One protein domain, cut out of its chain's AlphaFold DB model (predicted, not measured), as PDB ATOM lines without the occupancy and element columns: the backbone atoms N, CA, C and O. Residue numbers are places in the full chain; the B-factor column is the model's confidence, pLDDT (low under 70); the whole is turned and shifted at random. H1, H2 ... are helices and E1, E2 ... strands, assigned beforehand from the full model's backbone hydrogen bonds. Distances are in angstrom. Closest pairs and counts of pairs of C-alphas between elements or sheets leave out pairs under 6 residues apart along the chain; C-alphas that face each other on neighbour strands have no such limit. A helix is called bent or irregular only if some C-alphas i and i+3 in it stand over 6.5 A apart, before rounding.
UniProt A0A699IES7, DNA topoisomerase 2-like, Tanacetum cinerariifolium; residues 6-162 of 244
ATOM      1  N   LEU A   6      23.274  -0.779  89.385       90.94
ATOM      2  CA  LEU A   6      22.365   0.276  88.920       90.94
ATOM      3  C   LEU A   6      21.561   0.940  90.057       90.94
ATOM      4  O   LEU A   6      21.271   2.132  89.992       90.94
ATOM      5  N   ARG A   7      21.204   0.185  91.106       90.56
ATOM      6  CA  ARG A   7      20.519   0.730  92.287       90.56
ATOM      7  C   ARG A   7      21.451   1.677  93.038       90.56
ATOM      8  O   ARG A   7      21.037   2.793  93.311       90.56
ATOM      9  N   PHE A   8      22.699   1.269  93.275       92.19
ATOM     10  CA  PHE A   8      23.714   2.108  93.920       92.19
ATOM     11  C   PHE A   8      23.879   3.469  93.221       92.19
ATOM     12  O   PHE A   8      23.822   4.507  93.880       92.19
ATOM     13  N   PHE A   9      23.993   3.487  91.887       90.25
ATOM     14  CA  PHE A   9      24.129   4.742  91.135       90.25
ATOM     15  C   PHE A   9      22.903   5.652  91.248       90.25
ATOM     16  O   PHE A   9      23.029   6.858  91.452       90.25
ATOM     17  N   ASN A  10      21.708   5.073  91.130       90.06
ATOM     18  CA  ASN A  10      20.469   5.845  91.109       90.06
ATOM     19  C   ASN A  10      20.017   6.330  92.492       90.06
ATOM     20  O   ASN A  10      19.212   7.261  92.556       90.06
ATOM     21  N   THR A  11      20.518   5.730  93.576       90.19
ATOM     22  CA  THR A  11      20.188   6.134  94.949       90.19
ATOM     23  C   THR A  11      21.375   6.793  95.643       90.19
ATOM     24  O   THR A  11      21.388   8.006  95.823       90.19
ATOM     25  N   GLU A  12      22.394   6.018  96.002       90.38
ATOM     26  CA  GLU A  12      23.469   6.456  96.899       90.38
ATOM     27  C   GLU A  12      24.409   7.446  96.214       90.38
ATOM     28  O   GLU A  12      24.665   8.534  96.734       90.38
ATOM     29  N   TYR A  13      24.862   7.122  95.001       91.81
ATOM     30  CA  TYR A  13      25.754   8.008  94.251       91.81
ATOM     31  C   TYR A  13      25.069   9.325  93.872       91.81
ATOM     32  O   TYR A  13      25.692  10.386  93.901       91.81
ATOM     33  N   LYS A  14      23.772   9.280  93.548       90.69
ATOM     34  CA  LYS A  14      22.994  10.480  93.223       90.69
ATOM     35  C   LYS A  14      22.908  11.434  94.413       90.69
ATOM     36  O   LYS A  14      23.129  12.631  94.237       90.69
ATOM     37  N   GLU A  15      22.624  10.932  95.612       89.94
ATOM     38  CA  GLU A  15      22.570  11.772  96.816       89.94
ATOM     39  C   GLU A  15      23.954  12.305  97.205       89.94
ATOM     40  O   GLU A  15      24.090  13.495  97.501       89.94
ATOM     41  N   PHE A  16      25.007  11.494  97.058       90.69
ATOM     42  CA  PHE A  16      26.387  11.970  97.177       90.69
ATOM     43  C   PHE A  16      26.696  13.106  96.188       90.69
ATOM     44  O   PHE A  16      27.253  14.135  96.574       90.69
ATOM     45  N   GLY A  17      26.283  12.962  94.926       92.25
ATOM     46  CA  GLY A  17      26.424  13.992  93.896       92.25
ATOM     47  C   GLY A  17      25.695  15.287  94.254       92.25
ATOM     48  O   GLY A  17      26.266  16.372  94.145       92.25
ATOM     49  N   ARG A  18      24.462  15.199  94.762       89.25
ATOM     50  CA  ARG A  18      23.683  16.372  95.203       89.25
ATOM     51  C   ARG A  18      24.339  17.080  96.386       89.25
ATOM     52  O   ARG A  18      24.439  18.307  96.373       89.25
ATOM     53  N   ALA A  19      24.811  16.331  97.380       88.44
ATOM     54  CA  ALA A  19      25.548  16.885  98.512       88.44
ATOM     55  C   ALA A  19      26.855  17.558  98.059       88.44
ATOM     56  O   ALA A  19      27.181  18.654  98.518       88.44
ATOM     57  N   ASN A  20      27.565  16.948  97.102       91.81
ATOM     58  CA  ASN A  20      28.776  17.501  96.504       91.81
ATOM     59  C   ASN A  20      28.518  18.830  95.770       91.81
ATOM     60  O   ASN A  20      29.261  19.788  95.962       91.81
ATOM     61  N   ILE A  21      27.431  18.932  95.005       90.12
ATOM     62  CA  ILE A  21      27.051  20.185  94.338       90.12
ATOM     63  C   ILE A  21      26.704  21.265  95.370       90.12
ATOM     64  O   ILE A  21      27.227  22.372  95.287       90.12
ATOM     65  N   ARG A  22      25.885  20.949  96.383       87.75
ATOM     66  CA  ARG A  22      25.451  21.918  97.413       87.75
ATOM     67  C   ARG A  22      26.600  22.514  98.231       87.75
ATOM     68  O   ARG A  22      26.501  23.651  98.694       87.75
ATOM     69  N   ARG A  23      27.679  21.753  98.443       89.88
ATOM     70  CA  ARG A  23      28.860  22.221  99.188       89.88
ATOM     71  C   ARG A  23      29.859  22.994  98.332       89.88
ATOM     72  O   ARG A  23      30.560  23.839  98.879       89.88
ATOM     73  N   SER A  24      29.915  22.719  97.029       92.31
ATOM     74  CA  SER A  24      30.919  23.305  96.135       92.31
ATOM     75  C   SER A  24      30.403  24.477  95.307       92.31
ATOM     76  O   SER A  24      31.182  25.368  94.983       92.31
ATOM     77  N   ILE A  25      29.121  24.487  94.939       93.31
ATOM     78  CA  ILE A  25      28.534  25.524  94.089       93.31
ATOM     79  C   ILE A  25      27.734  26.491  94.973       93.31
ATOM     80  O   ILE A  25      26.801  26.060  95.656       93.31
ATOM     81  N   PRO A  26      28.090  27.789  95.007       93.69
ATOM     82  CA  PRO A  26      27.354  28.775  95.776       93.69
ATOM     83  C   PRO A  26      25.995  29.089  95.146       93.69
ATOM     84  O   PRO A  26      25.787  28.902  93.946       93.69
ATOM     85  N   SER A  27      25.065  29.602  95.957       91.56
ATOM     86  CA  SER A  27      23.807  30.135  95.423       91.56
ATOM     87  C   SER A  27      24.051  31.473  94.745       91.56
ATOM     88  O   SER A  27      24.855  32.279  95.207       91.56
ATOM     89  N   MET A  28      23.291  31.741  93.691       88.06
ATOM     90  CA  MET A  28      23.262  33.047  93.042       88.06
ATOM     91  C   MET A  28      22.700  34.143  93.962       88.06
ATOM     92  O   MET A  28      23.064  35.302  93.802       88.06
ATOM     93  N   VAL A  29      21.827  33.787  94.912       87.25
ATOM     94  CA  VAL A  29      21.124  34.765  95.759       87.25
ATOM     95  C   VAL A  29      22.089  35.467  96.716       87.25
ATOM     96  O   VAL A  29      22.115  36.689  96.778       87.25
ATOM     97  N   ASP A  30      22.917  34.696  97.421       92.25
ATOM     98  CA  ASP A  30      23.829  35.222  98.443       92.25
ATOM     99  C   ASP A  30      25.315  35.030  98.115       92.25
ATOM    100  O   ASP A  30      26.172  35.581  98.797       92.25
ATOM    101  N   GLY A  31      25.657  34.265  97.077       92.69
ATOM    102  CA  GLY A  31      27.046  33.964  96.731       92.69
ATOM    103  C   GLY A  31      27.739  32.985  97.673       92.69
ATOM    104  O   GLY A  31      28.963  32.837  97.618       92.69
ATOM    105  N   PHE A  32      26.996  32.285  98.531       94.69
ATOM    106  CA  PHE A  32      27.572  31.388  99.530       94.69
ATOM    107  C   PHE A  32      27.306  29.918  99.226       94.69
ATOM    108  O   PHE A  32      26.260  29.527  98.704       94.69
ATOM    109  N   THR A  33      28.272  29.076  99.587       93.62
ATOM    110  CA  THR A  33      28.053  27.635  99.732       93.62
ATOM    111  C   THR A  33      27.359  27.363 101.065       93.62
ATOM    112  O   THR A  33      27.376  28.208 101.965       93.62
ATOM    113  N   ILE A  34      26.788  26.167 101.237       92.00
ATOM    114  CA  ILE A  34      26.136  25.806 102.507       92.00
ATOM    115  C   ILE A  34      27.085  25.950 103.709       92.00
ATOM    116  O   ILE A  34      26.669  26.419 104.761       92.00
ATOM    117  N   VAL A  35      28.376  25.639 103.542       92.50
ATOM    118  CA  VAL A  35      29.384  25.760 104.609       92.50
ATOM    119  C   VAL A  35      29.576  27.218 105.031       92.50
ATOM    120  O   VAL A  35      29.546  27.520 106.221       92.50
ATOM    121  N   ARG A  36      29.696  28.140 104.066       94.75
ATOM    122  CA  ARG A  36      29.803  29.580 104.355       94.75
ATOM    123  C   ARG A  36      28.554  30.109 105.072       94.75
ATOM    124  O   ARG A  36      28.683  30.936 105.969       94.75
ATOM    125  N   ARG A  37      27.360  29.592 104.749       94.31
ATOM    126  CA  ARG A  37      26.124  29.929 105.483       94.31
ATOM    127  C   ARG A  37      26.116  29.394 106.910       94.31
ATOM    128  O   ARG A  37      25.733  30.131 107.809       94.31
ATOM    129  N   LYS A  38      26.557  28.147 107.119       93.31
ATOM    130  CA  LYS A  38      26.686  27.530 108.454       93.31
ATOM    131  C   LYS A  38      27.586  28.380 109.365       93.31
ATOM    132  O   LYS A  38      27.214  28.680 110.500       93.31
ATOM    133  N   ILE A  39      28.716  28.846 108.828       94.75
ATOM    134  CA  ILE A  39      29.628  29.779 109.503       94.75
ATOM    135  C   ILE A  39      28.916  31.094 109.851       94.75
ATOM    136  O   ILE A  39      28.875  31.466 111.019       94.75
ATOM    137  N   LEU A  40      28.326  31.787 108.870       94.69
ATOM    138  CA  LEU A  40      27.695  33.097 109.096       94.69
ATOM    139  C   LEU A  40      26.516  33.025 110.070       94.69
ATOM    140  O   LEU A  40      26.400  33.872 110.949       94.69
ATOM    141  N   CYS A  41      25.676  31.994 109.968       92.31
ATOM    142  CA  CYS A  41      24.549  31.793 110.877       92.31
ATOM    143  C   CYS A  41      25.012  31.622 112.330       92.31
ATOM    144  O   CYS A  41      24.394  32.146 113.252       92.31
ATOM    145  N   THR A  42      26.123  30.910 112.534       93.12
ATOM    146  CA  THR A  42      26.721  30.743 113.862       93.12
ATOM    147  C   THR A  42      27.364  32.048 114.331       93.12
ATOM    148  O   THR A  42      27.190  32.436 115.484       93.12
ATOM    149  N   ALA A  43      28.044  32.775 113.438       94.06
ATOM    150  CA  ALA A  43      28.644  34.074 113.742       94.06
ATOM    151  C   ALA A  43      27.594  35.096 114.200       94.06
ATOM    152  O   ALA A  43      27.794  35.737 115.223       94.06
ATOM    153  N   PHE A  44      26.442  35.193 113.529       92.00
ATOM    154  CA  PHE A  44      25.361  36.091 113.956       92.00
ATOM    155  C   PHE A  44      24.780  35.744 115.332       92.00
ATOM    156  O   PHE A  44      24.296  36.633 116.027       92.00
ATOM    157  N   LYS A  45      24.840  34.470 115.738       90.31
ATOM    158  CA  LYS A  45      24.305  34.010 117.023       90.31
ATOM    159  C   LYS A  45      25.277  34.201 118.192       90.31
ATOM    160  O   LYS A  45      24.817  34.426 119.307       90.31
ATOM    161  N   TYR A  46      26.587  34.084 117.953       91.06
ATOM    162  CA  TYR A  46      27.605  34.043 119.014       91.06
ATOM    163  C   TYR A  46      28.625  35.194 118.984       91.06
ATOM    164  O   TYR A  46      29.225  35.480 120.013       91.06
ATOM    165  N   ILE A  47      28.828  35.860 117.842       86.38
ATOM    166  CA  ILE A  47      29.853  36.900 117.634       86.38
ATOM    167  C   ILE A  47      29.158  38.236 117.345       86.38
ATOM    168  O   ILE A  47      29.247  38.774 116.247       86.38
ATOM    169  N   THR A  48      28.390  38.768 118.294       73.38
ATOM    170  CA  THR A  48      27.668  40.038 118.088       73.38
ATOM    171  C   THR A  48      28.511  41.257 118.458       73.38
ATOM    172  O   THR A  48      28.516  42.236 117.714       73.38
ATOM    173  N   GLU A  49      29.238  41.201 119.578       73.06
ATOM    174  CA  GLU A  49      30.000  42.348 120.111       73.06
ATOM    175  C   GLU A  49      31.437  42.007 120.528       73.06
ATOM    176  O   GLU A  49      32.294  42.889 120.541       73.06
ATOM    177  N   THR A  50      31.725  40.741 120.835       82.69
ATOM    178  CA  THR A  50      33.051  40.279 121.264       82.69
ATOM    179  C   THR A  50      33.676  39.366 120.222       82.69
ATOM    180  O   THR A  50      32.973  38.620 119.535       82.69
ATOM    181  N   SER A  51      35.005  39.396 120.134       90.12
ATOM    182  CA  SER A  51      35.753  38.364 119.428       90.12
ATOM    183  C   SER A  51      35.611  37.022 120.155       90.12
ATOM    184  O   SER A  51      35.361  36.972 121.362       90.12
ATOM    185  N   LEU A  52      35.717  35.927 119.409       92.69
ATOM    186  CA  LEU A  52      35.640  34.570 119.945       92.69
ATOM    187  C   LEU A  52      36.831  33.751 119.462       92.69
ATOM    188  O   LEU A  52      37.262  33.914 118.322       92.69
ATOM    189  N   ASN A  53      37.330  32.847 120.303       91.88
ATOM    190  CA  ASN A  53      38.373  31.914 119.901       91.88
ATOM    191  C   ASN A  53      37.912  31.057 118.708       91.88
ATOM    192  O   ASN A  53      36.772  30.585 118.666       91.88
ATOM    193  N   MET A  54      38.798  30.858 117.733       91.00
ATOM    194  CA  MET A  54      38.517  30.093 116.521       91.00
ATOM    195  C   MET A  54      38.123  28.637 116.810       91.00
ATOM    196  O   MET A  54      37.228  28.107 116.147       91.00
ATOM    197  N   GLU A  55      38.765  27.997 117.791       90.44
ATOM    198  CA  GLU A  55      38.506  26.602 118.168       90.44
ATOM    199  C   GLU A  55      37.105  26.456 118.780       90.44
ATOM    200  O   GLU A  55      36.300  25.637 118.320       90.44
ATOM    201  N   ASP A  56      36.773  27.327 119.737       91.44
ATOM    202  CA  ASP A  56      35.451  27.380 120.370       91.44
ATOM    203  C   ASP A  56      34.355  27.680 119.339       91.44
ATOM    204  O   ASP A  56      33.312  27.017 119.296       91.44
ATOM    205  N   PHE A  57      34.607  28.634 118.437       93.69
ATOM    206  CA  PHE A  57      33.692  28.946 117.343       93.69
ATOM    207  C   PHE A  57      33.453  27.736 116.431       93.69
ATOM    208  O   PHE A  57      32.307  27.457 116.068       93.69
ATOM    209  N   GLY A  58      34.502  26.983 116.093       93.06
ATOM    210  CA  GLY A  58      34.383  25.745 115.326       93.06
ATOM    211  C   GLY A  58      33.483  24.714 116.014       93.06
ATOM    212  O   GLY A  58      32.613  24.116 115.368       93.06
ATOM    213  N   GLY A  59      33.610  24.579 117.338       91.94
ATOM    214  CA  GLY A  59      32.727  23.756 118.169       91.94
ATOM    215  C   GLY A  59      31.259  24.191 118.103       91.94
ATOM    216  O   GLY A  59      30.364  23.352 117.926       91.94
ATOM    217  N   HIS A  60      30.993  25.499 118.161       92.12
ATOM    218  CA  HIS A  60      29.641  26.041 118.013       92.12
ATOM    219  C   HIS A  60      29.049  25.783 116.627       92.12
ATOM    220  O   HIS A  60      27.886  25.383 116.544       92.12
ATOM    221  N   VAL A  61      29.823  25.944 115.547       92.50
ATOM    222  CA  VAL A  61      29.340  25.658 114.184       92.50
ATOM    223  C   VAL A  61      28.976  24.181 114.055       92.50
ATOM    224  O   VAL A  61      27.902  23.857 113.542       92.50
ATOM    225  N   SER A  62      29.842  23.289 114.544       90.75
ATOM    226  CA  SER A  62      29.618  21.840 114.519       90.75
ATOM    227  C   SER A  62      28.321  21.449 115.226       90.75
ATOM    228  O   SER A  62      27.493  20.737 114.655       90.75
ATOM    229  N   THR A  63      28.095  22.010 116.416       89.12
ATOM    230  CA  THR A  63      26.933  21.704 117.258       89.12
ATOM    231  C   THR A  63      25.639  22.320 116.722       89.12
ATOM    232  O   THR A  63      24.623  21.637 116.638       89.12
ATOM    233  N   LEU A  64      25.654  23.604 116.343       88.06
ATOM    234  CA  LEU A  64      24.451  24.335 115.930       88.06
ATOM    235  C   LEU A  64      23.958  23.911 114.545       88.06
ATOM    236  O   LEU A  64      22.757  23.862 114.291       88.06
ATOM    237  N   THR A  65      24.890  23.660 113.627       87.50
ATOM    238  CA  THR A  65      24.569  23.471 112.207       87.50
ATOM    239  C   THR A  65      24.759  22.043 111.730       87.50
ATOM    240  O   THR A  65      24.587  21.782 110.537       87.50
ATOM    241  N   VAL A  66      25.119  21.130 112.638       86.25
ATOM    242  CA  VAL A  66      25.327  19.713 112.334       86.25
ATOM    243  C   VAL A  66      26.367  19.583 111.205       86.25
ATOM    244  O   VAL A  66      26.111  19.115 110.094       86.25
ATOM    245  N   TYR A  67      27.552  20.158 111.430       87.44
ATOM    246  CA  TYR A  67      28.639  20.166 110.446       87.44
ATOM    247  C   TYR A  67      29.550  18.946 110.638       87.44
ATOM    248  O   TYR A  67      30.105  18.732 111.708       87.44
ATOM    249  N   HIS A  68      29.740  18.156 109.576       84.31
ATOM    250  CA  HIS A  68      30.366  16.826 109.665       84.31
ATOM    251  C   HIS A  68      31.750  16.699 109.009       84.31
ATOM    252  O   HIS A  68      32.278  15.595 108.916       84.31
ATOM    253  N   TYR A  69      32.347  17.787 108.513       81.88
ATOM    254  CA  TYR A  69      33.531  17.712 107.634       81.88
ATOM    255  C   TYR A  69      34.864  18.075 108.320       81.88
ATOM    256  O   TYR A  69      35.868  18.294 107.639       81.88
ATOM    257  N   GLY A  70      34.872  18.131 109.656       86.19
ATOM    258  CA  GLY A  70      36.055  18.383 110.488       86.19
ATOM    259  C   GLY A  70      36.463  19.859 110.604       86.19
ATOM    260  O   GLY A  70      36.279  20.650 109.672       86.19
ATOM    261  N   ASN A  71      37.041  20.222 111.753       86.62
ATOM    262  CA  ASN A  71      37.362  21.612 112.104       86.62
ATOM    263  C   ASN A  71      38.407  22.243 111.176       86.62
ATOM    264  O   ASN A  71      38.214  23.374 110.753       86.62
ATOM    265  N   THR A  72      39.426  21.507 110.727       89.00
ATOM    266  CA  THR A  72      40.458  22.048 109.820       89.00
ATOM    267  C   THR A  72      39.866  22.622 108.525       89.00
ATOM    268  O   THR A  72      40.223  23.715 108.090       89.00
ATOM    269  N   SER A  73      38.909  21.919 107.909       90.19
ATOM    270  CA  SER A  73      38.233  22.392 106.689       90.19
ATOM    271  C   SER A  73      37.385  23.640 106.949       90.19
ATOM    272  O   SER A  73      37.265  24.520 106.090       90.19
ATOM    273  N   LEU A  74      36.777  23.705 108.136       92.00
ATOM    274  CA  LEU A  74      35.978  24.842 108.573       92.00
ATOM    275  C   LEU A  74      36.869  26.068 108.802       92.00
ATOM    276  O   LEU A  74      36.568  27.148 108.297       92.00
ATOM    277  N   GLU A  75      37.995  25.879 109.483       90.50
ATOM    278  CA  GLU A  75      38.964  26.921 109.807       90.50
ATOM    279  C   GLU A  75      39.568  27.550 108.552       90.50
ATOM    280  O   GLU A  75      39.535  28.771 108.393       90.50
ATOM    281  N   LEU A  76      39.995  26.726 107.593       89.81
ATOM    282  CA  LEU A  76      40.455  27.200 106.283       89.81
ATOM    283  C   LEU A  76      39.370  27.991 105.542       89.81
ATOM    284  O   LEU A  76      39.661  28.963 104.841       89.81
ATOM    285  N   THR A  77      38.102  27.593 105.680       92.50
ATOM    286  CA  THR A  77      36.987  28.324 105.064       92.50
ATOM    287  C   THR A  77      36.796  29.689 105.720       92.50
ATOM    288  O   THR A  77      36.626  30.677 105.008       92.50
ATOM    289  N   ILE A  78      36.876  29.768 107.049       93.06
ATOM    290  CA  ILE A  78      36.792  31.024 107.805       93.06
ATOM    291  C   ILE A  78      37.950  31.958 107.428       93.06
ATOM    292  O   ILE A  78      37.707  33.123 107.119       93.06
ATOM    293  N   GLN A  79      39.181  31.447 107.350       90.56
ATOM    294  CA  GLN A  79      40.350  32.228 106.923       90.56
ATOM    295  C   GLN A  79      40.188  32.794 105.500       90.56
ATOM    296  O   GLN A  79      40.523  33.950 105.241       90.56
ATOM    297  N   ARG A  80      39.610  32.017 104.573       90.31
ATOM    298  CA  ARG A  80      39.278  32.490 103.213       90.31
ATOM    299  C   ARG A  80      38.149  33.518 103.186       90.31
ATOM    300  O   ARG A  80      38.059  34.294 102.243       90.31
ATOM    301  N   MET A  81      37.253  33.509 104.170       92.25
ATOM    302  CA  MET A  81      36.185  34.509 104.292       92.25
ATOM    303  C   MET A  81      36.670  35.819 104.922       92.25
ATOM    304  O   MET A  81      36.000  36.843 104.766       92.25
ATOM    305  N   SER A  82      37.811  35.792 105.618       91.31
ATOM    306  CA  SER A  82      38.403  36.969 106.256       91.31
ATOM    307  C   SER A  82      39.470  37.675 105.424       91.31
ATOM    308  O   SER A  82      39.737  38.849 105.679       91.31
ATOM    309  N   HIS A  83      40.033  37.020 104.403       86.12
ATOM    310  CA  HIS A  83      41.105  37.579 103.576       86.12
ATOM    311  C   HIS A  83      40.872  37.372 102.077       86.12
ATOM    312  O   HIS A  83      40.208  36.429 101.657       86.12
ATOM    313  N   GLY A  84      41.468  38.247 101.258       82.94
ATOM    314  CA  GLY A  84      41.539  38.072  99.802       82.94
ATOM    315  C   GLY A  84      40.247  38.346  99.025       82.94
ATOM    316  O   GLY A  84      40.222  38.116  97.819       82.94
ATOM    317  N   ASN A  85      39.191  38.854  99.673       88.38
ATOM    318  CA  ASN A  85      37.951  39.236  98.996       88.38
ATOM    319  C   ASN A  85      37.801  40.761  98.898       88.38
ATOM    320  O   ASN A  85      38.357  41.507  99.704       88.38
ATOM    321  N   ASN A  86      36.982  41.233  97.951       90.00
ATOM    322  CA  ASN A  86      36.654  42.659  97.832       90.00
ATOM    323  C   ASN A  86      35.889  43.175  99.057       90.00
ATOM    324  O   ASN A  86      35.961  44.356  99.398       90.00
ATOM    325  N   THR A  87      35.114  42.312  99.716       93.12
ATOM    326  CA  THR A  87      34.410  42.633 100.958       93.12
ATOM    327  C   THR A  87      34.423  41.425 101.890       93.12
ATOM    328  O   THR A  87      33.702  40.449 101.682       93.12
ATOM    329  N   ASN A  88      35.255  41.493 102.929       94.06
ATOM    330  CA  ASN A  88      35.354  40.447 103.944       94.06
ATOM    331  C   ASN A  88      34.220  40.596 104.963       94.06
ATOM    332  O   ASN A  88      33.990  41.684 105.494       94.06
ATOM    333  N   LEU A  89      33.511  39.498 105.229       94.19
ATOM    334  CA  LEU A  89      32.383  39.477 106.170       94.19
ATOM    335  C   LEU A  89      32.813  39.118 107.594       94.19
ATOM    336  O   LEU A  89      32.149  39.471 108.569       94.19
ATOM    337  N   LEU A  90      33.936  38.416 107.694       93.94
ATOM    338  CA  LEU A  90      34.587  38.049 108.938       93.94
ATOM    339  C   LEU A  90      35.945  38.729 108.991       93.94
ATOM    340  O   LEU A  90      36.534  39.071 107.965       93.94
ATOM    341  N   LYS A  91      36.452  38.889 110.197       92.50
ATOM    342  CA  LYS A  91      37.799  39.352 110.471       92.50
ATOM    343  C   LYS A  91      38.431  38.337 111.406       92.50
ATOM    344  O   LYS A  91      37.824  37.963 112.403       92.50
ATOM    345  N   VAL A  92      39.624  37.875 111.054       91.88
ATOM    346  CA  VAL A  92      40.431  37.027 111.933       91.88
ATOM    347  C   VAL A  92      41.508  37.913 112.544       91.88
ATOM    348  O   VAL A  92      42.150  38.685 111.833       91.88
ATOM    349  N   ILE A  93      41.644  37.851 113.862       89.19
ATOM    350  CA  ILE A  93      42.628  38.583 114.651       89.19
ATOM    351  C   ILE A  93      43.717  37.585 115.045       89.19
ATOM    352  O   ILE A  93      43.421  36.538 115.617       89.19
ATOM    353  N   GLY A  94      44.965  37.915 114.717       84.62
ATOM    354  CA  GLY A  94      46.129  37.049 114.912       84.62
ATOM    355  C   GLY A  94      46.916  36.842 113.617       84.62
ATOM    356  O   GLY A  94      46.471  37.234 112.536       84.62
ATOM    357  N   GLU A  95      48.107  36.253 113.724       78.12
ATOM    358  CA  GLU A  95      48.915  35.891 112.556       78.12
ATOM    359  C   GLU A  95      48.409  34.582 111.942       78.12
ATOM    360  O   GLU A  95      48.232  33.584 112.632       78.12
ATOM    361  N   ILE A  96      48.197  34.586 110.625       68.06
ATOM    362  CA  ILE A  96      47.510  33.516 109.877       68.06
ATOM    363  C   ILE A  96      48.276  32.176 109.905       68.06
ATOM    364  O   ILE A  96      47.676  31.135 109.655       68.06
ATOM    365  N   ASP A  97      49.570  32.193 110.240       67.94
ATOM    366  CA  ASP A  97      50.455  31.013 110.255       67.94
ATOM    367  C   ASP A  97      50.604  30.367 111.649       67.94
ATOM    368  O   ASP A  97      51.439  29.489 111.863       67.94
ATOM    369  N   ILE A  98      49.804  30.813 112.622       72.00
ATOM    370  CA  ILE A  98      49.777  30.275 113.987       72.00
ATOM    371  C   ILE A  98      48.621  29.269 114.129       72.00
ATOM    372  O   ILE A  98      47.620  29.334 113.414       72.00
ATOM    373  N   GLU A  99      48.747  28.324 115.068       73.44
ATOM    374  CA  GLU A  99      47.680  27.381 115.416       73.44
ATOM    375  C   GLU A  99      46.344  28.086 115.700       73.44
ATOM    376  O   GLU A  99      46.284  29.091 116.416       73.44
ATOM    377  N   SER A 100      45.254  27.489 115.210       71.69
ATOM    378  CA  SER A 100      43.892  28.029 115.281       71.69
ATOM    379  C   SER A 100      43.461  28.450 116.687       71.69
ATOM    380  O   SER A 100      42.769  29.449 116.836       71.69
ATOM    381  N   ARG A 101      43.935  27.770 117.735       76.69
ATOM    382  CA  ARG A 101      43.649  28.098 119.143       76.69
ATOM    383  C   ARG A 101      44.102  29.493 119.593       76.69
ATOM    384  O   ARG A 101      43.680  29.950 120.650       76.69
ATOM    385  N   TYR A 102      45.002  30.140 118.854       82.62
ATOM    386  CA  TYR A 102      45.485  31.496 119.145       82.62
ATOM    387  C   TYR A 102      44.831  32.557 118.255       82.62
ATOM    388  O   TYR A 102      45.136  33.741 118.388       82.62
ATOM    389  N   LEU A 103      43.951  32.140 117.343       90.12
ATOM    390  CA  LEU A 103      43.213  33.029 116.464       90.12
ATOM    391  C   LEU A 103      41.866  33.376 117.085       90.12
ATOM    392  O   LEU A 103      41.165  32.520 117.628       90.12
ATOM    393  N   GLU A 104      41.473  34.633 116.931       92.50
ATOM    394  CA  GLU A 104      40.134  35.087 117.277       92.50
ATOM    395  C   GLU A 104      39.363  35.516 116.028       92.50
ATOM    396  O   GLU A 104      39.935  36.003 115.052       92.50
ATOM    397  N   ILE A 105      38.044  35.350 116.055       93.00
ATOM    398  CA  ILE A 105      37.135  35.709 114.968       93.00
ATOM    399  C   ILE A 105      36.206  36.825 115.439       93.00
ATOM    400  O   ILE A 105      35.639  36.766 116.528       93.00
ATOM    401  N   GLU A 106      36.005  37.814 114.576       93.69
ATOM    402  CA  GLU A 106      35.079  38.929 114.749       93.69
ATOM    403  C   GLU A 106      34.205  39.073 113.487       93.69
ATOM    404  O   GLU A 106      34.654  38.812 112.364       93.69
ATOM    405  N   LEU A 107      32.955  39.522 113.634       93.62
ATOM    406  CA  LEU A 107      32.152  39.961 112.491       93.62
ATOM    407  C   LEU A 107      32.643  41.324 112.002       93.62
ATOM    408  O   LEU A 107      32.788  42.272 112.772       93.62
ATOM    409  N   HIS A 108      32.852  41.470 110.692       92.88
ATOM    410  CA  HIS A 108      33.168  42.785 110.150       92.88
ATOM    411  C   HIS A 108      31.947  43.705 110.284       92.88
ATOM    412  O   HIS A 108      30.825  43.324 109.955       92.88
ATOM    413  N   ARG A 109      32.160  44.972 110.658       90.56
ATOM    414  CA  ARG A 109      31.077  45.973 110.783       90.56
ATOM    415  C   ARG A 109      30.201  46.120 109.534       90.56
ATOM    416  O   ARG A 109      29.032  46.455 109.647       90.56
ATOM    417  N   ILE A 110      30.753  45.868 108.342       91.56
ATOM    418  CA  ILE A 110      30.018  45.980 107.079       91.56
ATOM    419  C   ILE A 110      28.959  44.882 106.946       91.56
ATOM    420  O   ILE A 110      27.936  45.089 106.303       91.56
ATOM    421  N   THR A 111      29.170  43.740 107.600       92.94
ATOM    422  CA  THR A 111      28.272  42.589 107.555       92.94
ATOM    423  C   THR A 111      26.901  42.940 108.119       92.94
ATOM    424  O   THR A 111      25.900  42.590 107.515       92.94
ATOM    425  N   GLN A 112      26.827  43.732 109.189       89.19
ATOM    426  CA  GLN A 112      25.546  44.190 109.746       89.19
ATOM    427  C   GLN A 112      24.760  45.111 108.798       89.19
ATOM    428  O   GLN A 112      23.547  45.222 108.916       89.19
ATOM    429  N   TYR A 113      25.439  45.774 107.855       90.75
ATOM    430  CA  TYR A 113      24.777  46.580 106.830       90.75
ATOM    431  C   TYR A 113      24.378  45.746 105.614       90.75
ATOM    432  O   TYR A 113      23.364  46.031 104.999       90.75
ATOM    433  N   ILE A 114      25.170  44.737 105.239       92.75
ATOM    434  CA  ILE A 114      24.861  43.863 104.093       92.75
ATOM    435  C   ILE A 114      23.689  42.926 104.416       92.75
ATOM    436  O   ILE A 114      22.903  42.611 103.522       92.75
ATOM    437  N   PHE A 115      23.588  42.498 105.675       91.94
ATOM    438  CA  PHE A 115      22.552  41.612 106.191       91.94
ATOM    439  C   PHE A 115      21.594  42.439 107.039       91.94
ATOM    440  O   PHE A 115      21.883  42.741 108.197       91.94
ATOM    441  N   HIS A 116      20.465  42.835 106.457       87.44
ATOM    442  CA  HIS A 116      19.483  43.614 107.193       87.44
ATOM    443  C   HIS A 116      18.797  42.729 108.237       87.44
ATOM    444  O   HIS A 116      18.338  41.633 107.925       87.44
ATOM    445  N   LYS A 117      18.707  43.201 109.485       85.44
ATOM    446  CA  LYS A 117      18.133  42.412 110.587       85.44
ATOM    447  C   LYS A 117      16.681  42.001 110.315       85.44
ATOM    448  O   LYS A 117      16.292  40.884 110.625       85.44
ATOM    449  N   ASP A 118      15.905  42.884 109.692       85.50
ATOM    450  CA  ASP A 118      14.489  42.620 109.406       85.50
ATOM    451  C   ASP A 118      14.280  41.508 108.360       85.50
ATOM    452  O   ASP A 118      13.225  40.873 108.348       85.50
ATOM    453  N   ASP A 119      15.292  41.212 107.532       86.19
ATOM    454  CA  ASP A 119      15.213  40.141 106.529       86.19
ATOM    455  C   ASP A 119      15.264  38.743 107.164       86.19
ATOM    456  O   ASP A 119      14.905  37.762 106.513       86.19
ATOM    457  N   GLU A 120      15.655  38.627 108.440       84.38
ATOM    458  CA  GLU A 120      15.690  37.355 109.175       84.38
ATOM    459  C   GLU A 120      14.314  36.668 109.199       84.38
ATOM    460  O   GLU A 120      14.220  35.448 109.062       84.38
ATOM    461  N   LEU A 121      13.232  37.453 109.265       83.38
ATOM    462  CA  LEU A 121      11.849  36.960 109.256       83.38
ATOM    463  C   LEU A 121      11.436  36.326 107.917       83.38
ATOM    464  O   LEU A 121      10.443  35.601 107.859       83.38
ATOM    465  N   LEU A 122      12.176  36.606 106.843       83.81
ATOM    466  CA  LEU A 122      11.906  36.116 105.490       83.81
ATOM    467  C   LEU A 122      12.704  34.847 105.159       83.81
ATOM    468  O   LEU A 122      12.506  34.248 104.097       83.81
ATOM    469  N   LEU A 123      13.627  34.439 106.032       84.75
ATOM    470  CA  LEU A 123      14.524  33.326 105.766       84.75
ATOM    471  C   LEU A 123      13.807  31.982 105.907       84.75
ATOM    472  O   LEU A 123      13.178  31.673 106.918       84.75
ATOM    473  N   ASN A 124      13.969  31.134 104.891       85.56
ATOM    474  CA  ASN A 124      13.519  29.749 104.946       85.56
ATOM    475  C   ASN A 124      14.638  28.857 105.496       85.56
ATOM    476  O   ASN A 124      15.648  28.646 104.817       85.56
ATOM    477  N   TYR A 125      14.457  28.329 106.705       85.44
ATOM    478  CA  TYR A 125      15.431  27.460 107.361       85.44
ATOM    479  C   TYR A 125      15.275  26.001 106.921       85.44
ATOM    480  O   TYR A 125      14.181  25.440 106.887       85.44
ATOM    481  N   LEU A 126      16.399  25.385 106.565       80.88
ATOM    482  CA  LEU A 126      16.478  23.984 106.178       80.88
ATOM    483  C   LEU A 126      16.583  23.114 107.426       80.88
ATOM    484  O   LEU A 126      17.597  23.171 108.109       80.88
ATOM    485  N   ASN A 127      15.589  22.264 107.664       70.44
ATOM    486  CA  ASN A 127      15.644  21.275 108.737       70.44
ATOM    487  C   ASN A 127      16.464  20.054 108.291       70.44
ATOM    488  O   ASN A 127      15.958  19.189 107.575       70.44
ATOM    489  N   GLU A 128      17.721  19.975 108.727       63.78
ATOM    490  CA  GLU A 128      18.514  18.737 108.709       63.78
ATOM    491  C   GLU A 128      18.363  18.058 110.084       63.78
ATOM    492  O   GLU A 128      18.638  18.671 111.118       63.78
ATOM    493  N   ASP A 129      17.837  16.828 110.102       58.22
ATOM    494  CA  ASP A 129      17.708  15.962 111.289       58.22
ATOM    495  C   ASP A 129      16.982  16.576 112.506       58.22
ATOM    496  O   ASP A 129      17.195  16.181 113.650       58.22
ATOM    497  N   GLY A 130      16.096  17.550 112.265       55.16
ATOM    498  CA  GLY A 130      15.297  18.215 113.303       55.16
ATOM    499  C   GLY A 130      16.058  19.229 114.168       55.16
ATOM    500  O   GLY A 130      15.463  19.782 115.089       55.16
ATOM    501  N   ILE A 131      17.342  19.485 113.880       59.19
ATOM    502  CA  ILE A 131      18.216  20.366 114.681       59.19
ATOM    503  C   ILE A 131      18.851  21.472 113.826       59.19
ATOM    504  O   ILE A 131      19.095  22.568 114.329       59.19
ATOM    505  N   GLY A 132      19.114  21.220 112.538       58.31
ATOM    506  CA  GLY A 132      19.796  22.175 111.667       58.31
ATOM    507  C   GLY A 132      18.980  23.450 111.449       58.31
ATOM    508  O   GLY A 132      17.932  23.410 110.821       58.31
ATOM    509  N   ILE A 133      19.478  24.585 111.942       73.69
ATOM    510  CA  ILE A 133      18.905  25.918 111.708       73.69
ATOM    511  C   ILE A 133      19.862  26.649 110.768       73.69
ATOM    512  O   ILE A 133      20.711  27.426 111.198       73.69
ATOM    513  N   VAL A 134      19.789  26.352 109.469       86.62
ATOM    514  CA  VAL A 134      20.574  27.069 108.451       86.62
ATOM    515  C   VAL A 134      19.628  27.538 107.357       86.62
ATOM    516  O   VAL A 134      18.885  26.716 106.818       86.62
ATOM    517  N   PRO A 135      19.629  28.830 106.995       89.25
ATOM    518  CA  PRO A 135      18.776  29.306 105.923       89.25
ATOM    519  C   PRO A 135      19.207  28.704 104.583       89.25
ATOM    520  O   PRO A 135      20.398  28.501 104.320       89.25
ATOM    521  N   ALA A 136      18.237  28.447 103.705       87.50
ATOM    522  CA  ALA A 136      18.498  27.986 102.345       87.50
ATOM    523  C   ALA A 136      19.436  28.952 101.603       87.50
ATOM    524  O   ALA A 136      20.349  28.513 100.900       87.50
ATOM    525  N   TRP A 137      19.237  30.252 101.815       89.69
ATOM    526  CA  TRP A 137      20.111  31.359 101.437       89.69
ATOM    527  C   TRP A 137      19.771  32.587 102.278       89.69
ATOM    528  O   TRP A 137      18.655  32.698 102.783       89.69
ATOM    529  N   PHE A 138      20.725  33.504 102.414       91.75
ATOM    530  CA  PHE A 138      20.456  34.832 102.963       91.75
ATOM    531  C   PHE A 138      19.879  35.764 101.895       91.75
ATOM    532  O   PHE A 138      20.077  35.551 100.698       91.75
ATOM    533  N   ILE A 139      19.184  36.808 102.335       89.00
ATOM    534  CA  ILE A 139      18.759  37.920 101.483       89.00
ATOM    535  C   ILE A 139      19.701  39.078 101.797       89.00
ATOM    536  O   ILE A 139      19.816  39.490 102.946       89.00
ATOM    537  N   LEU A 140      20.460  39.516 100.795       90.94
ATOM    538  CA  LEU A 140      21.514  40.514 100.960       90.94
ATOM    539  C   LEU A 140      21.148  41.784 100.198       90.94
ATOM    540  O   LEU A 140      20.609  41.706  99.093       90.94
ATOM    541  N   ILE A 141      21.535  42.945 100.731       90.00
ATOM    542  CA  ILE A 141      21.305  44.241 100.064       90.00
ATOM    543  C   ILE A 141      22.082  44.341  98.737       90.00
ATOM    544  O   ILE A 141      21.660  45.028  97.808       90.00
ATOM    545  N   ILE A 142      23.223  43.651  98.638       91.00
ATOM    546  CA  ILE A 142      24.062  43.606  97.435       91.00
ATOM    547  C   ILE A 142      24.375  42.155  97.032       91.00
ATOM    548  O   ILE A 142      24.540  41.299  97.904       91.00
ATOM    549  N   PRO A 143      24.518  41.860  95.725       92.81
ATOM    550  CA  PRO A 143      24.805  40.519  95.228       92.81
ATOM    551  C   PRO A 143      26.258  40.131  95.528       92.81
ATOM    552  O   PRO A 143      27.163  40.334  94.714       92.81
ATOM    553  N   MET A 144      26.488  39.538  96.699       93.75
ATOM    554  CA  MET A 144      27.831  39.154  97.155       93.75
ATOM    555  C   MET A 144      28.522  38.137  96.241       93.75
ATOM    556  O   MET A 144      29.752  38.110  96.198       93.75
ATOM    557  N   VAL A 145      27.754  37.375  95.452       93.94
ATOM    558  CA  VAL A 145      28.277  36.484  94.403       93.94
ATOM    559  C   VAL A 145      29.103  37.229  93.347       93.94
ATOM    560  O   VAL A 145      30.053  36.671  92.812       93.94
ATOM    561  N   LEU A 146      28.770  38.491  93.057       93.88
ATOM    562  CA  LEU A 146      29.545  39.341  92.151       93.88
ATOM    563  C   LEU A 146      30.651  40.081  92.903       93.88
ATOM    564  O   LEU A 146      31.746  40.249  92.378       93.88
ATOM    565  N   VAL A 147      30.389  40.508  94.141       94.94
ATOM    566  CA  VAL A 147      31.370  41.250  94.949       94.94
ATOM    567  C   VAL A 147      32.624  40.409  95.189       94.94
ATOM    568  O   VAL A 147      33.732  40.846  94.883       94.94
ATOM    569  N   ASN A 148      32.450  39.191  95.701       95.12
ATOM    570  CA  ASN A 148      33.547  38.300  96.085       95.12
ATOM    571  C   ASN A 148      33.783  37.164  95.085       95.12
ATOM    572  O   ASN A 148      34.570  36.263  95.373       95.12
ATOM    573  N   GLY A 149      33.074  37.185  93.955       93.94
ATOM    574  CA  GLY A 149      33.135  36.123  92.968       93.94
ATOM    575  C   GLY A 149      32.680  34.765  93.512       93.94
ATOM    576  O   GLY A 149      32.144  34.614  94.616       93.94
ATOM    577  N   ALA A 150      32.910  33.740  92.703       92.38
ATOM    578  CA  ALA A 150      32.663  32.352  93.047       92.38
ATOM    579  C   ALA A 150      33.577  31.454  92.221       92.38
ATOM    580  O   ALA A 150      33.553  31.517  90.999       92.38
ATOM    581  N   ASP A 151      34.319  30.565  92.869       92.38
ATOM    582  CA  ASP A 151      35.019  29.470  92.201       92.38
ATOM    583  C   ASP A 151      34.654  28.172  92.914       92.38
ATOM    584  O   ASP A 151      34.731  28.076  94.143       92.38
ATOM    585  N   GLY A 152      34.177  27.197  92.150       91.00
ATOM    586  CA  GLY A 152      33.662  25.955  92.697       91.00
ATOM    587  C   GLY A 152      33.656  24.840  91.666       91.00
ATOM    588  O   GLY A 152      33.213  25.013  90.532       91.00
ATOM    589  N   VAL A 153      34.115  23.665  92.088       94.31
ATOM    590  CA  VAL A 153      34.110  22.445  91.277       94.31
ATOM    591  C   VAL A 153      33.307  21.378  92.008       94.31
ATOM    592  O   VAL A 153      33.539  21.095  93.187       94.31
ATOM    593  N   ALA A 154      32.357  20.785  91.300       93.69
ATOM    594  CA  ALA A 154      31.547  19.675  91.773       93.69
ATOM    595  C   ALA A 154      31.415  18.599  90.691       93.69
ATOM    596  O   ALA A 154      31.869  18.746  89.556       93.69
ATOM    597  N   ILE A 155      30.799  17.478  91.055       92.12
ATOM    598  CA  ILE A 155      30.544  16.382  90.120       92.12
ATOM    599  C   ILE A 155      29.688  16.894  88.958       92.12
ATOM    600  O   ILE A 155      28.538  17.289  89.142       92.12
ATOM    601  N   GLY A 156      30.267  16.863  87.757       91.12
ATOM    602  CA  GLY A 156      29.598  17.257  86.519       91.12
ATOM    603  C   GLY A 156      29.409  18.764  86.332       91.12
ATOM    604  O   GLY A 156      28.781  19.157  85.353       91.12
ATOM    605  N   CYS A 157      29.929  19.617  87.222       89.88
ATOM    606  CA  CYS A 157      29.783  21.066  87.093       89.88
ATOM    607  C   CYS A 157      30.981  21.857  87.633       89.88
ATOM    608  O   CYS A 157      31.669  21.467  88.576       89.88
ATOM    609  N   ARG A 158      31.205  23.022  87.027       93.62
ATOM    610  CA  ARG A 158      32.155  24.033  87.485       93.62
ATOM    611  C   ARG A 158      31.474  25.392  87.429       93.62
ATOM    612  O   ARG A 158      30.706  25.655  86.508       93.62
ATOM    613  N   THR A 159      31.771  26.241  88.398       92.62
ATOM    614  CA  THR A 159      31.366  27.643  88.410       92.62
ATOM    615  C   THR A 159      32.601  28.517  88.534       92.62
ATOM    616  O   THR A 159      33.531  28.178  89.265       92.62
ATOM    617  N   PHE A 160      32.612  29.614  87.788       95.00
ATOM    618  CA  PHE A 160      33.630  30.643  87.890       95.00
ATOM    619  C   PHE A 160      32.980  32.004  87.646       95.00
ATOM    620  O   PHE A 160      32.442  32.261  86.569       95.00
ATOM    621  N   ILE A 161      33.018  32.857  88.662       93.56
ATOM    622  CA  ILE A 161      32.534  34.232  88.653       93.56
ATOM    623  C   ILE A 161      33.681  35.085  89.202       93.56
ATOM    624  O   ILE A 161      34.114  34.836  90.329       93.56
ATOM    625  N   PRO A 162      34.202  36.055  88.434       93.56
ATOM    626  CA  PRO A 162      35.268  36.924  88.910       93.56
ATOM    627  C   PRO A 162      34.745  37.922  89.948       93.56
ATOM    628  O   PRO A 162      33.543  38.171  90.048       93.56
TER     629      PRO A 162
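Overview. This is residues 6 to 162 of the 244 residues of the protein "DNA topoisomerase 2-like" of Tanacetum cinerariifolium (UniProt A0A699IES7). Look for a core of three helices, H2, H3 and H4, crossed at nearly right angles, with the strand hairpin E1 E2 packed on them; from this body the long helix H1 runs out as an arm, and a second hairpin, E3 E4, packs on its inner part, residues 17 to 24. H6, far from the core, leads into residues 123 to 143, which hold no named element. The printed part has 157 residues with seven named helices and four named strands, in the order H1 H2 H3 H4 E1 E2 H5 H6 H7 E3 E4; the class is mixed, helices and strands, and both two-stranded sheets are antiparallel. The whole is compact, with a radius of gyration of the C-alphas of 15.9 A, and elongated, spanning 52 by 33 by 33 A.

Arrangement. Start at the hairpin of E3, residues 150 to 154, and E4, residues 157 to 161, antiparallel at 174 degrees, where N 161 and O 150 are 2.7 A apart, within hydrogen-bond range. Its closest C-alphas to H1, residues 6 to 24, are those of Gly 152 and Ser 24, 5.1 A apart. H1 only just touches H2, residues 34 to 46, with 3 pairs of C-alphas within 8 A, the closest Arg 23 and Ile 34 at 5.6 A. H2 is the hub: it touches H3, residues 54 to 65, at Thr 42 and Val 61, closest C-alphas 5.7 A apart, and H4, residues 71 to 82, at Arg 36 and Thr 77, 7.3 A, about perpendicular at 80 degrees. H3 and H4 touch too, about perpendicular at 75 degrees, closest at Gly 58 and Asn 71, 6.0 A. In the hairpin of E1, residues 90 to 93, and E2, residues 104 to 107, N 91 and O 106 are 2.8 A apart, within hydrogen-bond range; the closest C-alphas of H4 and E1 are those of Ser 82 and Leu 90, 4.8 A apart. H5, residues 111 to 114, and H6, residues 117 to 122, meet only through their link; H7, residues 144 to 147, comes closest to E4 at Leu 146 and Ile 161, C-alphas 6.9 A apart. Every O i to N i+4 pair is within hydrogen-bond range in H2, H3 and H4, but 13 of 15 in H1 and 0 of 2 in H6, where 2 of 3 O i to N i+3 pairs are; H5 and H7 are too short for an i+4 pair.

Along the chain. Find C-alpha 6 at (22.365, 0.276, 88.920); from there H1 runs 25.6 A to C-alpha 24, only just irregular with C-alphas 10 and 13 at 6.52 A, and with a kink of 31 degrees near residue 13. H2 measures 18.5 A, H4 16.5 A and H3 16.0 A. E4 runs 13.5 A and ends at C-alpha 161, (32.534, 34.232, 88.653).

Size, cuts and confidence. The two C-alphas farthest apart, Leu 6 and Glu 49, are 52.9 A apart, and residues 10 to 15 of H1 stand free. The printed part has no cut, and the link from H6 to H7, 21 residues, is long. Mean pLDDT of the printed part is 88.3; residues 96 to 97 and 128 to 132 are under 70.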